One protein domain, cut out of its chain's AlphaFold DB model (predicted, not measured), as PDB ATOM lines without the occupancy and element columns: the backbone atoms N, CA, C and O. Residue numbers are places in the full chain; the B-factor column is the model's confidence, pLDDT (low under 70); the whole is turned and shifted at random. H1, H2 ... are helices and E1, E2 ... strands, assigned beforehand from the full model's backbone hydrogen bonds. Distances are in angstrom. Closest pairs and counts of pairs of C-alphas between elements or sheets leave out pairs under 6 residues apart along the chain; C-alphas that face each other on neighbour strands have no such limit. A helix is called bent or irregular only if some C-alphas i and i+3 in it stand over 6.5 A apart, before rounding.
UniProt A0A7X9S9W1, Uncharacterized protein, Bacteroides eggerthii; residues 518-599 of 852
ATOM      1  N   MET A 518     228.217 204.899 150.319       79.56
ATOM      2  CA  MET A 518     228.939 206.106 150.707       79.56
ATOM      3  C   MET A 518     230.426 205.823 150.924       79.56
ATOM      4  O   MET A 518     230.803 204.779 151.454       79.56
ATOM      5  N   ILE A 519     231.274 206.781 150.557       86.06
ATOM      6  CA  ILE A 519     232.711 206.790 150.831       86.06
ATOM      7  C   ILE A 519     233.000 208.003 151.706       86.06
ATOM      8  O   ILE A 519     232.791 209.135 151.279       86.06
ATOM      9  N   LEU A 520     233.515 207.785 152.914       86.69
ATOM     10  CA  LEU A 520     233.946 208.862 153.806       86.69
ATOM     11  C   LEU A 520     235.467 208.991 153.764       86.69
ATOM     12  O   LEU A 520     236.186 207.998 153.883       86.69
ATOM     13  N   VAL A 521     235.960 210.219 153.623       88.75
ATOM     14  CA  VAL A 521     237.392 210.539 153.661       88.75
ATOM     15  C   VAL A 521     237.688 211.476 154.826       88.75
ATOM     16  O   VAL A 521     236.854 212.293 155.224       88.75
ATOM     17  N   GLY A 522     238.875 211.361 155.414       89.00
ATOM     18  CA  GLY A 522     239.192 212.103 156.628       89.00
ATOM     19  C   GLY A 522     240.590 211.867 157.173       89.00
ATOM     20  O   GLY A 522     241.406 211.173 156.572       89.00
ATOM     21  N   ASN A 523     240.854 212.454 158.338       88.31
ATOM     22  CA  ASN A 523     242.092 212.255 159.074       88.31
ATOM     23  C   ASN A 523     242.142 210.826 159.629       88.31
ATOM     24  O   ASN A 523     241.442 210.513 160.596       88.31
ATOM     25  N   TYR A 524     242.954 209.980 159.002       82.25
ATOM     26  CA  TYR A 524     243.149 208.585 159.371       82.25
ATOM     27  C   TYR A 524     244.544 208.403 159.971       82.25
ATOM     28  O   TYR A 524     245.551 208.504 159.269       82.25
ATOM     29  N   THR A 525     244.602 208.156 161.277       83.06
ATOM     30  CA  THR A 525     245.846 207.990 162.042       83.06
ATOM     31  C   THR A 525     245.676 206.842 163.027       83.06
ATOM     32  O   THR A 525     244.600 206.681 163.598       83.06
ATOM     33  N   ASP A 526     246.730 206.052 163.239       76.81
ATOM     34  CA  ASP A 526     246.738 204.910 164.167       76.81
ATOM     35  C   ASP A 526     245.647 203.856 163.898       76.81
ATOM     36  O   ASP A 526     245.139 203.217 164.813       76.81
ATOM     37  N   GLY A 527     245.276 203.663 162.627       71.56
ATOM     38  CA  GLY A 527     244.282 202.661 162.234       71.56
ATOM     39  C   GLY A 527     242.822 203.075 162.458       71.56
ATOM     40  O   GLY A 527     241.926 202.266 162.232       71.56
ATOM     41  N   GLU A 528     242.567 204.321 162.864       71.62
ATOM     42  CA  GLU A 528     241.218 204.846 163.087       71.62
ATOM     43  C   GLU A 528     240.991 206.166 162.338       71.62
ATOM     44  O   GLU A 528     241.855 207.049 162.286       71.62
ATOM     45  N   LEU A 529     239.785 206.338 161.790       75.75
ATOM     46  CA  LEU A 529     239.348 207.602 161.201       75.75
ATOM     47  C   LEU A 529     238.970 208.579 162.324       75.75
ATOM     48  O   LEU A 529     237.858 208.552 162.839       75.75
ATOM     49  N   LYS A 530     239.903 209.451 162.715       83.94
ATOM     50  CA  LYS A 530     239.725 210.395 163.831       83.94
ATOM     51  C   LYS A 530     238.788 211.555 163.503       83.94
ATOM     52  O   LYS A 530     238.180 212.121 164.408       83.94
ATOM     53  N   LYS A 531     238.696 211.957 162.232       87.69
ATOM     54  CA  LYS A 531     237.828 213.061 161.796       87.69
ATOM     55  C   LYS A 531     237.459 212.927 160.327       87.69
ATOM     56  O   LYS A 531     238.355 212.906 159.490       87.69
ATOM     57  N   VAL A 532     236.169 212.934 160.009       88.31
ATOM     58  CA  VAL A 532     235.681 213.036 158.623       88.31
ATOM     59  C   VAL A 532     235.924 214.453 158.102       88.31
ATOM     60  O   VAL A 532     235.656 215.438 158.793       88.31
ATOM     61  N   THR A 533     236.462 214.565 156.891       90.06
ATOM     62  CA  THR A 533     236.709 215.852 156.227       90.06
ATOM     63  C   THR A 533     236.047 215.955 154.859       90.06
ATOM     64  O   THR A 533     236.106 217.026 154.260       90.06
ATOM     65  N   GLY A 534     235.438 214.884 154.352       92.25
ATOM     66  CA  GLY A 534     234.694 214.883 153.098       92.25
ATOM     67  C   GLY A 534     234.130 213.506 152.768       92.25
ATOM     68  O   GLY A 534     234.264 212.564 153.556       92.25
ATOM     69  N   GLY A 535     233.549 213.376 151.582       92.19
ATOM     70  CA  GLY A 535     233.060 212.093 151.100       92.19
ATOM     71  C   GLY A 535     232.379 212.141 149.737       92.19
ATOM     72  O   GLY A 535     232.267 213.196 149.109       92.19
ATOM     73  N   PHE A 536     231.949 210.958 149.308       90.38
ATOM     74  CA  PHE A 536     231.144 210.697 148.120       90.38
ATOM     75  C   PHE A 536     229.916 209.888 148.531       90.38
ATOM     76  O   PHE A 536     230.036 208.968 149.340       90.38
ATOM     77  N   SER A 537     228.753 210.194 147.972       88.62
ATOM     78  CA  SER A 537     227.505 209.472 148.236       88.62
ATOM     79  C   SER A 537     226.924 208.951 146.929       88.62
ATOM     80  O   SER A 537     226.896 209.661 145.928       88.62
ATOM     81  N   GLY A 538     226.477 207.696 146.942       81.69
ATOM     82  CA  GLY A 538     225.674 207.099 145.875       81.69
ATOM     83  C   GLY A 538     224.170 207.157 146.154       81.69
ATOM     84  O   GLY A 538     223.392 206.589 145.393       81.69
ATOM     85  N   VAL A 539     223.756 207.783 147.261       81.19
ATOM     86  CA  VAL A 539     222.349 207.893 147.663       81.19
ATOM     87  C   VAL A 539     221.699 209.061 146.925       81.19
ATOM     88  O   VAL A 539     222.055 210.209 147.167       81.19
ATOM     89  N   TYR A 540     220.734 208.746 146.058       84.75
ATOM     90  CA  TYR A 540     219.974 209.711 145.266       84.75
ATOM     91  C   TYR A 540     218.474 209.556 145.525       84.75
ATOM     92  O   TYR A 540     217.880 208.542 145.153       84.75
ATOM     93  N   ASN A 541     217.870 210.566 146.141       86.50
ATOM     94  CA  ASN A 541     216.426 210.738 146.275       86.50
ATOM     95  C   ASN A 541     215.945 211.904 145.401       86.50
ATOM     96  O   ASN A 541     214.900 211.783 144.762       86.50
ATOM     97  N   ASP A 542     216.699 213.009 145.361       88.38
ATOM     98  CA  ASP A 542     216.453 214.154 144.483       88.38
ATOM     99  C   ASP A 542     217.743 214.874 144.019       88.38
ATOM    100  O   ASP A 542     218.870 214.527 144.380       88.38
ATOM    101  N   ASP A 543     217.574 215.889 143.168       91.56
ATOM    102  CA  ASP A 543     218.664 216.671 142.565       91.56
ATOM    103  C   ASP A 543     219.471 217.517 143.570       91.56
ATOM    104  O   ASP A 543     220.573 217.979 143.244       91.56
ATOM    105  N   ASP A 544     218.953 217.710 144.784       89.94
ATOM    106  CA  ASP A 544     219.607 218.434 145.872       89.94
ATOM    107  C   ASP A 544     220.345 217.492 146.844       89.94
ATOM    108  O   ASP A 544     220.945 217.966 147.809       89.94
ATOM    109  N   ASP A 545     220.391 216.181 146.591       91.25
ATOM    110  CA  ASP A 545     221.202 215.277 147.405       91.25
ATOM    111  C   ASP A 545     222.713 215.458 147.136       91.25
ATOM    112  O   ASP A 545     223.132 215.609 145.977       91.25
ATOM    113  N   PRO A 546     223.574 215.433 148.178       92.12
ATOM    114  CA  PRO A 546     225.020 215.551 148.004       92.12
ATOM    115  C   PRO A 546     225.597 214.343 147.256       92.12
ATOM    116  O   PRO A 546     225.465 213.223 147.726       92.12
ATOM    117  N   LEU A 547     226.324 214.581 146.163       93.12
ATOM    118  CA  LEU A 547     227.130 213.580 145.449       93.12
ATOM    119  C   LEU A 547     228.572 213.549 145.981       93.12
ATOM    120  O   LEU A 547     229.146 212.483 146.194       93.12
ATOM    121  N   LEU A 548     229.170 214.726 146.197       94.56
ATOM    122  CA  LEU A 548     230.557 214.892 146.647       94.56
ATOM    123  C   LEU A 548     230.667 216.116 147.550       94.56
ATOM    124  O   LEU A 548     230.130 217.170 147.217       94.56
ATOM    125  N   TRP A 549     231.396 216.010 148.663       94.56
ATOM    126  CA  TRP A 549     231.665 217.157 149.535       94.56
ATOM    127  C   TRP A 549     233.061 217.133 150.164       94.56
ATOM    128  O   TRP A 549     233.704 216.089 150.291       94.56
ATOM    129  N   GLY A 550     233.521 218.307 150.602       91.69
ATOM    130  CA  GLY A 550     234.804 218.486 151.276       91.69
ATOM    131  C   GLY A 550     234.792 219.627 152.293       91.69
ATOM    132  O   GLY A 550     234.015 220.570 152.186       91.69
ATOM    133  N   SER A 551     235.692 219.559 153.277       90.25
ATOM    134  CA  SER A 551     235.764 220.442 154.453       90.25
ATOM    135  C   SER A 551     234.651 220.222 155.496       90.25
ATOM    136  O   SER A 551     234.267 221.159 156.196       90.25
ATOM    137  N   GLY A 552     234.161 218.989 155.656       89.06
ATOM    138  CA  GLY A 552     233.181 218.647 156.694       89.06
ATOM    139  C   GLY A 552     232.614 217.236 156.573       89.06
ATOM    140  O   GLY A 552     233.080 216.431 155.768       89.06
ATOM    141  N   ASP A 553     231.615 216.943 157.395       91.69
ATOM    142  CA  ASP A 553     230.808 215.727 157.317       91.69
ATOM    143  C   ASP A 553     229.586 215.921 156.396       91.69
ATOM    144  O   ASP A 553     229.364 216.995 155.827       91.69
ATOM    145  N   LEU A 554     228.812 214.846 156.223       91.00
ATOM    146  CA  LEU A 554     227.613 214.836 155.388       91.00
ATOM    147  C   LEU A 554     226.538 215.808 155.899       91.00
ATOM    148  O   LEU A 554     225.854 216.433 155.094       91.00
ATOM    149  N   GLU A 555     226.398 215.968 157.216       91.12
ATOM    150  CA  GLU A 555     225.399 216.868 157.799       91.12
ATOM    151  C   GLU A 555     225.671 218.316 157.382       91.12
ATOM    152  O   GLU A 555     224.768 219.015 156.913       91.12
ATOM    153  N   LYS A 556     226.934 218.754 157.456       92.19
ATOM    154  CA  LYS A 556     227.333 220.075 156.960       92.19
ATOM    155  C   LYS A 556     227.114 220.223 155.455       92.19
ATOM    156  O   LYS A 556     226.751 221.312 155.003       92.19
ATOM    157  N   ALA A 557     227.311 219.160 154.674       92.12
ATOM    158  CA  ALA A 557     227.048 219.174 153.235       92.12
ATOM    159  C   ALA A 557     225.556 219.387 152.934       92.12
ATOM    160  O   ALA A 557     225.208 220.317 152.205       92.12
ATOM    161  N   ILE A 558     224.680 218.613 153.581       91.75
ATOM    162  CA  ILE A 558     223.219 218.753 153.476       91.75
ATOM    163  C   ILE A 558     222.780 220.154 153.915       91.75
ATOM    164  O   ILE A 558     221.992 220.806 153.225       91.75
ATOM    165  N   ARG A 559     223.328 220.662 155.027       90.50
ATOM    166  CA  ARG A 559     223.035 222.013 155.528       90.50
ATOM    167  C   ARG A 559     223.430 223.095 154.517       90.50
ATOM    168  O   ARG A 559     222.681 224.048 154.318       90.50
ATOM    169  N   THR A 560     224.576 222.937 153.854       90.81
ATOM    170  CA  THR A 560     225.073 223.879 152.833       90.81
ATOM    171  C   THR A 560     224.166 223.912 151.613       90.81
ATOM    172  O   THR A 560     223.790 224.993 151.162       90.81
ATOM    173  N   ILE A 561     223.756 222.744 151.118       91.31
ATOM    174  CA  ILE A 561     222.840 222.660 149.977       91.31
ATOM    175  C   ILE A 561     221.481 223.254 150.341       91.31
ATOM    176  O   ILE A 561     220.980 224.106 149.612       91.31
ATOM    177  N   SER A 562     220.934 222.874 151.498       88.69
ATOM    178  CA  SER A 562     219.648 223.383 151.987       88.69
ATOM    179  C   SER A 562     219.648 224.909 152.090       88.69
ATOM    180  O   SER A 562     218.679 225.559 151.714       88.69
ATOM    181  N   LYS A 563     220.761 225.501 152.540       87.50
ATOM    182  CA  LYS A 563     220.902 226.954 152.669       87.50
ATOM    183  C   LYS A 563     220.935 227.675 151.316       87.50
ATOM    184  O   LYS A 563     220.346 228.744 151.203       87.50
ATOM    185  N   CYS A 564     221.579 227.085 150.308       82.31
ATOM    186  CA  CYS A 564     221.643 227.626 148.944       82.31
ATOM    187  C   CYS A 564     220.403 227.349 148.093       82.31
ATOM    188  O   CYS A 564     220.221 228.005 147.067       82.31
ATOM    189  N   LYS A 565     219.598 226.345 148.459       82.38
ATOM    190  CA  LYS A 565     218.426 225.915 147.688       82.38
ATOM    191  C   LYS A 565     217.391 227.029 147.573       82.38
ATOM    192  O   LYS A 565     216.911 227.293 146.475       82.38
ATOM    193  N   ASP A 566     217.111 227.693 148.690       76.44
ATOM    194  CA  ASP A 566     216.097 228.747 148.760       76.44
ATOM    195  C   ASP A 566     216.670 230.135 148.439       76.44
ATOM    196  O   ASP A 566     215.968 230.998 147.913       76.44
ATOM    197  N   ASP A 567     217.952 230.351 148.737       78.56
ATOM    198  CA  ASP A 567     218.654 231.602 148.471       78.56
ATOM    199  C   ASP A 567     220.095 231.329 148.000       78.56
ATOM    200  O   ASP A 567     220.988 231.095 148.821       78.56
ATOM    201  N   PRO A 568     220.374 231.425 146.684       71.50
ATOM    202  CA  PRO A 568     221.727 231.295 146.138       71.50
ATOM    203  C   PRO A 568     222.736 232.312 146.701       71.50
ATOM    204  O   PRO A 568     223.937 232.180 146.473       71.50
ATOM    205  N   MET A 569     222.263 233.341 147.413       71.69
ATOM    206  CA  MET A 569     223.048 234.435 147.986       71.69
ATOM    207  C   MET A 569     223.241 234.309 149.501       71.69
ATOM    208  O   MET A 569     223.847 235.196 150.110       71.69
ATOM    209  N   ALA A 570     222.787 233.209 150.108       76.81
ATOM    210  CA  ALA A 570     222.698 233.057 151.556       76.81
ATOM    211  C   ALA A 570     224.030 233.240 152.310       76.81
ATOM    212  O   ALA A 570     224.015 233.579 153.492       76.81
ATOM    213  N   PHE A 571     225.178 233.047 151.651       78.88
ATOM    214  CA  PHE A 571     226.506 233.121 152.271       78.88
ATOM    215  C   PHE A 571     227.209 234.482 152.151       78.88
ATOM    216  O   PHE A 571     228.228 234.693 152.801       78.88
ATOM    217  N   LEU A 572     226.689 235.426 151.353       71.88
ATOM    218  CA  LEU A 572     227.425 236.641 150.958       71.88
ATOM    219  C   LEU A 572     227.779 237.609 152.101       71.88
ATOM    220  O   LEU A 572     228.690 238.416 151.935       71.88
ATOM    221  N   ASN A 573     227.069 237.551 153.230       71.00
ATOM    222  CA  ASN A 573     227.243 238.476 154.360       71.00
ATOM    223  C   ASN A 573     227.487 237.760 155.698       71.00
ATOM    224  O   ASN A 573     227.336 238.372 156.753       71.00
ATOM    225  N   MET A 574     227.811 236.466 155.668       82.81
ATOM    226  CA  MET A 574     228.083 235.699 156.881       82.81
ATOM    227  C   MET A 574     229.507 235.948 157.380       82.81
ATOM    228  O   MET A 574     230.433 236.134 156.593       82.81
ATOM    229  N   SER A 575     229.686 235.931 158.699       83.12
ATOM    230  CA  SER A 575     231.007 235.966 159.328       83.12
ATOM    231  C   SER A 575     231.751 234.634 159.163       83.12
ATOM    232  O   SER A 575     231.134 233.580 159.006       83.12
ATOM    233  N   ASP A 576     233.084 234.647 159.283       81.12
ATOM    234  CA  ASP A 576     233.910 233.425 159.226       81.12
ATOM    235  C   ASP A 576     233.475 232.357 160.248       81.12
ATOM    236  O   ASP A 576     233.572 231.156 159.991       81.12
ATOM    237  N   SER A 577     232.958 232.790 161.406       84.62
ATOM    238  CA  SER A 577     232.425 231.892 162.435       84.62
ATOM    239  C   SER A 577     231.172 231.163 161.950       84.62
ATOM    240  O   SER A 577     231.054 229.958 162.154       84.62
ATOM    241  N   GLU A 578     230.256 231.867 161.289       84.12
ATOM    242  CA  GLU A 578     229.022 231.289 160.742       84.12
ATOM    243  C   GLU A 578     229.316 230.388 159.538       84.12
ATOM    244  O   GLU A 578     228.755 229.299 159.425       84.12
ATOM    245  N   LEU A 579     230.259 230.782 158.675       83.69
ATOM    246  CA  LEU A 579     230.684 229.979 157.523       83.69
ATOM    247  C   LEU A 579     231.345 228.652 157.935       83.69
ATOM    248  O   LEU A 579     231.295 227.687 157.177       83.69
ATOM    249  N   SER A 580     231.918 228.560 159.141       86.38
ATOM    250  CA  SER A 580     232.554 227.328 159.644       86.38
ATOM    251  C   SER A 580     231.580 226.157 159.884       86.38
ATOM    252  O   SER A 580     231.998 224.993 159.999       86.38
ATOM    253  N   GLU A 581     230.275 226.437 159.938       88.62
ATOM    254  CA  GLU A 581     229.218 225.427 160.040       88.62
ATOM    255  C   GLU A 581     228.875 224.763 158.699       88.62
ATOM    256  O   GLU A 581     228.205 223.731 158.688       88.62
ATOM    257  N   TYR A 582     229.362 225.308 157.585       90.81
ATOM    258  CA  TYR A 582     229.069 224.852 156.229       90.81
ATOM    259  C   TYR A 582     230.310 224.233 155.574       90.81
ATOM    260  O   TYR A 582     231.447 224.445 156.009       90.81
ATOM    261  N   VAL A 583     230.105 223.425 154.532       92.31
ATOM    262  CA  VAL A 583     231.217 222.866 153.751       92.31
ATOM    263  C   VAL A 583     231.705 223.880 152.722       92.31
ATOM    264  O   VAL A 583     230.923 224.635 152.151       92.31
ATOM    265  N   LYS A 584     233.012 223.867 152.446       90.12
ATOM    266  CA  LYS A 584     233.634 224.744 151.440       90.12
ATOM    267  C   LYS A 584     233.437 224.252 150.007       90.12
ATOM    268  O   LYS A 584     233.644 225.005 149.056       90.12
ATOM    269  N   THR A 585     233.107 222.973 149.850       92.06
ATOM    270  CA  THR A 585     232.924 222.323 148.555       92.06
ATOM    271  C   THR A 585     231.790 221.322 148.655       92.06
ATOM    272  O   THR A 585     231.846 220.420 149.493       92.06
ATOM    273  N   VAL A 586     230.791 221.457 147.785       93.50
ATOM    274  CA  VAL A 586     229.759 220.437 147.585       93.50
ATOM    275  C   VAL A 586     229.267 220.428 146.140       93.50
ATOM    276  O   VAL A 586     229.117 221.484 145.524       93.50
ATOM    277  N   LEU A 587     229.032 219.228 145.621       94.38
ATOM    278  CA  LEU A 587     228.402 218.934 144.340       94.38
ATOM    279  C   LEU A 587     227.172 218.066 144.617       94.38
ATOM    280  O   LEU A 587     227.295 217.056 145.312       94.38
ATOM    281  N   THR A 588     226.014 218.448 144.087       94.25
ATOM    282  CA  THR A 588     224.779 217.656 144.178       94.25
ATOM    283  C   THR A 588     224.621 216.728 142.978       94.25
ATOM    284  O   THR A 588     225.238 216.945 141.931       94.25
ATOM    285  N   HIS A 589     223.768 215.713 143.097       92.00
ATOM    286  CA  HIS A 589     223.439 214.829 141.975       92.00
ATOM    287  C   HIS A 589     222.780 215.568 140.795       92.00
ATOM    288  O   HIS A 589     223.046 215.224 139.645       92.00
ATOM    289  N   GLY A 590     222.012 216.631 141.060       90.62
ATOM    290  CA  GLY A 590     221.448 217.530 140.044       90.62
ATOM    291  C   GLY A 590     222.442 218.520 139.423       90.62
ATOM    292  O   GLY A 590     222.056 219.357 138.609       90.62
ATOM    293  N   GLY A 591     223.724 218.468 139.803       89.56
ATOM    294  CA  GLY A 591     224.793 219.278 139.209       89.56
ATOM    295  C   GLY A 591     225.014 220.654 139.847       89.56
ATOM    296  O   GLY A 591     225.879 221.405 139.384       89.56
ATOM    297  N   ARG A 592     224.302 221.008 140.929       88.19
ATOM    298  CA  ARG A 592     224.583 222.251 141.663       88.19
ATOM    299  C   ARG A 592     225.935 222.130 142.357       88.19
ATOM    300  O   ARG A 592     226.194 221.163 143.066       88.19
ATOM    301  N   THR A 593     226.774 223.149 142.191       90.38
ATOM    302  CA  THR A 593     228.110 223.197 142.792       90.38
ATOM    303  C   THR A 593     228.271 224.461 143.631       90.38
ATOM    304  O   THR A 593     227.985 225.558 143.154       90.38
ATOM    305  N   VAL A 594     228.757 224.314 144.865       88.38
ATOM    306  CA  VAL A 594     229.143 225.430 145.743       88.38
ATOM    307  C   VAL A 594     230.630 225.305 146.055       88.38
ATOM    308  O   VAL A 594     231.069 224.275 146.569       88.38
ATOM    309  N   LEU A 595     231.399 226.349 145.735       88.56
ATOM    310  CA  LEU A 595     232.842 226.435 145.965       88.56
ATOM    311  C   LEU A 595     233.158 227.743 146.692       88.56
ATOM    312  O   LEU A 595     232.870 228.817 146.169       88.56
ATOM    313  N   SER A 596     233.761 227.659 147.877       81.31
ATOM    314  CA  SER A 596     234.232 228.845 148.610       81.31
ATOM    315  C   SER A 596     235.612 229.324 148.150       81.31
ATOM    316  O   SER A 596     235.930 230.494 148.325       81.31
ATOM    317  N   ASP A 597     236.433 228.430 147.591       80.19
ATOM    318  CA  ASP A 597     237.775 228.723 147.070       80.19
ATOM    319  C   ASP A 597     238.065 227.801 145.872       80.19
ATOM    320  O   ASP A 597     237.951 226.577 145.990       80.19
ATOM    321  N   ALA A 598     238.369 228.375 144.704       84.38
ATOM    322  CA  ALA A 598     238.548 227.633 143.458       84.38
ATOM    323  C   ALA A 598     239.548 228.310 142.509       84.38
ATOM    324  O   ALA A 598     239.451 229.501 142.221       84.38
ATOM    325  N   ILE A 599     240.460 227.514 141.941       86.44
ATOM    326  CA  ILE A 599     241.382 227.933 140.876       86.44
ATOM    327  C   ILE A 599     241.002 227.196 139.587       86.44
ATOM    328  O   ILE A 599     241.150 225.977 139.501       86.44
TER     329      ILE A 599
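What this domain is: This is residues 518 to 599 of the 852 residues of an uncharacterized protein of Bacteroides eggerthii (UniProt A0A7X9S9W1). A single antiparallel sheet of five strands has one helix, H1, crossing one of its faces, while no named helix covers the other face. At one edge the bent hairpin of E1 and E2 reaches away from H1 and makes one end of the longest axis; beyond H1, a loop leads through the short helix H2 back to the sheet, and its residues 572 to 578 stick out. The printed part has 82 residues with five named strands and two named helices, in the order E1 E2 E3 H1 H2 E4 E5, and the sheet's order is E1 - E2 - E3 - E4 - E5. The class is mixed, helices and strands; the whole is compact, with a radius of gyration of the C-alphas of 13.1 A and spans of 41 by 31 by 25 A.

How they stand to each other: E1, residues 518 to 525, and E2, residues 528 to 537, form a hairpin, antiparallel at 153 degrees, with N 519 and O 536 at 2.8 A, within hydrogen-bond range. E1 bends by 59 degrees at residue 522, and E2 bends by 90 degrees at residue 531. E3, residues 546 to 550, completes a meander, each strand the antiparallel neighbour of the one before; N 537 and O 547 are 2.9 A apart. H1, residues 554 to 566, is on the sheet at a height over the sheet of 9.3 A. It runs across the strands, at 72 degrees to E4, residues 585 to 588, on the local plane. The closest C-alphas of H1 and E3 are those of Ala 557 and Trp 549, 6.3 A apart; those of H1 and E4 are Ala 557 and Val 586, 6.4 A. E3 and E4 are antiparallel, with N 587 and O 548 at 2.8 A. E4 and E5, residues 593 to 595, form a hairpin, with N 594 and O 586 at 2.9 A. H2, residues 576 to 579, is not on the sheet and is apart from H1. In H1, 8 of 9 O i to N i+4 pairs are within hydrogen-bond range; H2 is too short for such a pair.

Where its parts are: E1 begins at C-alpha 518 (228.939, 206.106, 150.707) and measures 20.4 A; E2 measures 20.7 A, E3 10.7 A. H1 begins at C-alpha 554 (227.613, 214.836, 155.388) and measures 19.2 A. E4 measures 10.4 A, and E5 ends at C-alpha 595 (232.842, 226.435, 145.965).

The domain as a whole: The farthest C-alphas, those of Asp 526 and Asp 567, are 41.8 A apart. The printed part has no cut, and no link is long. The mean pLDDT of the printed part is 86.3, and no printed residue is under 70.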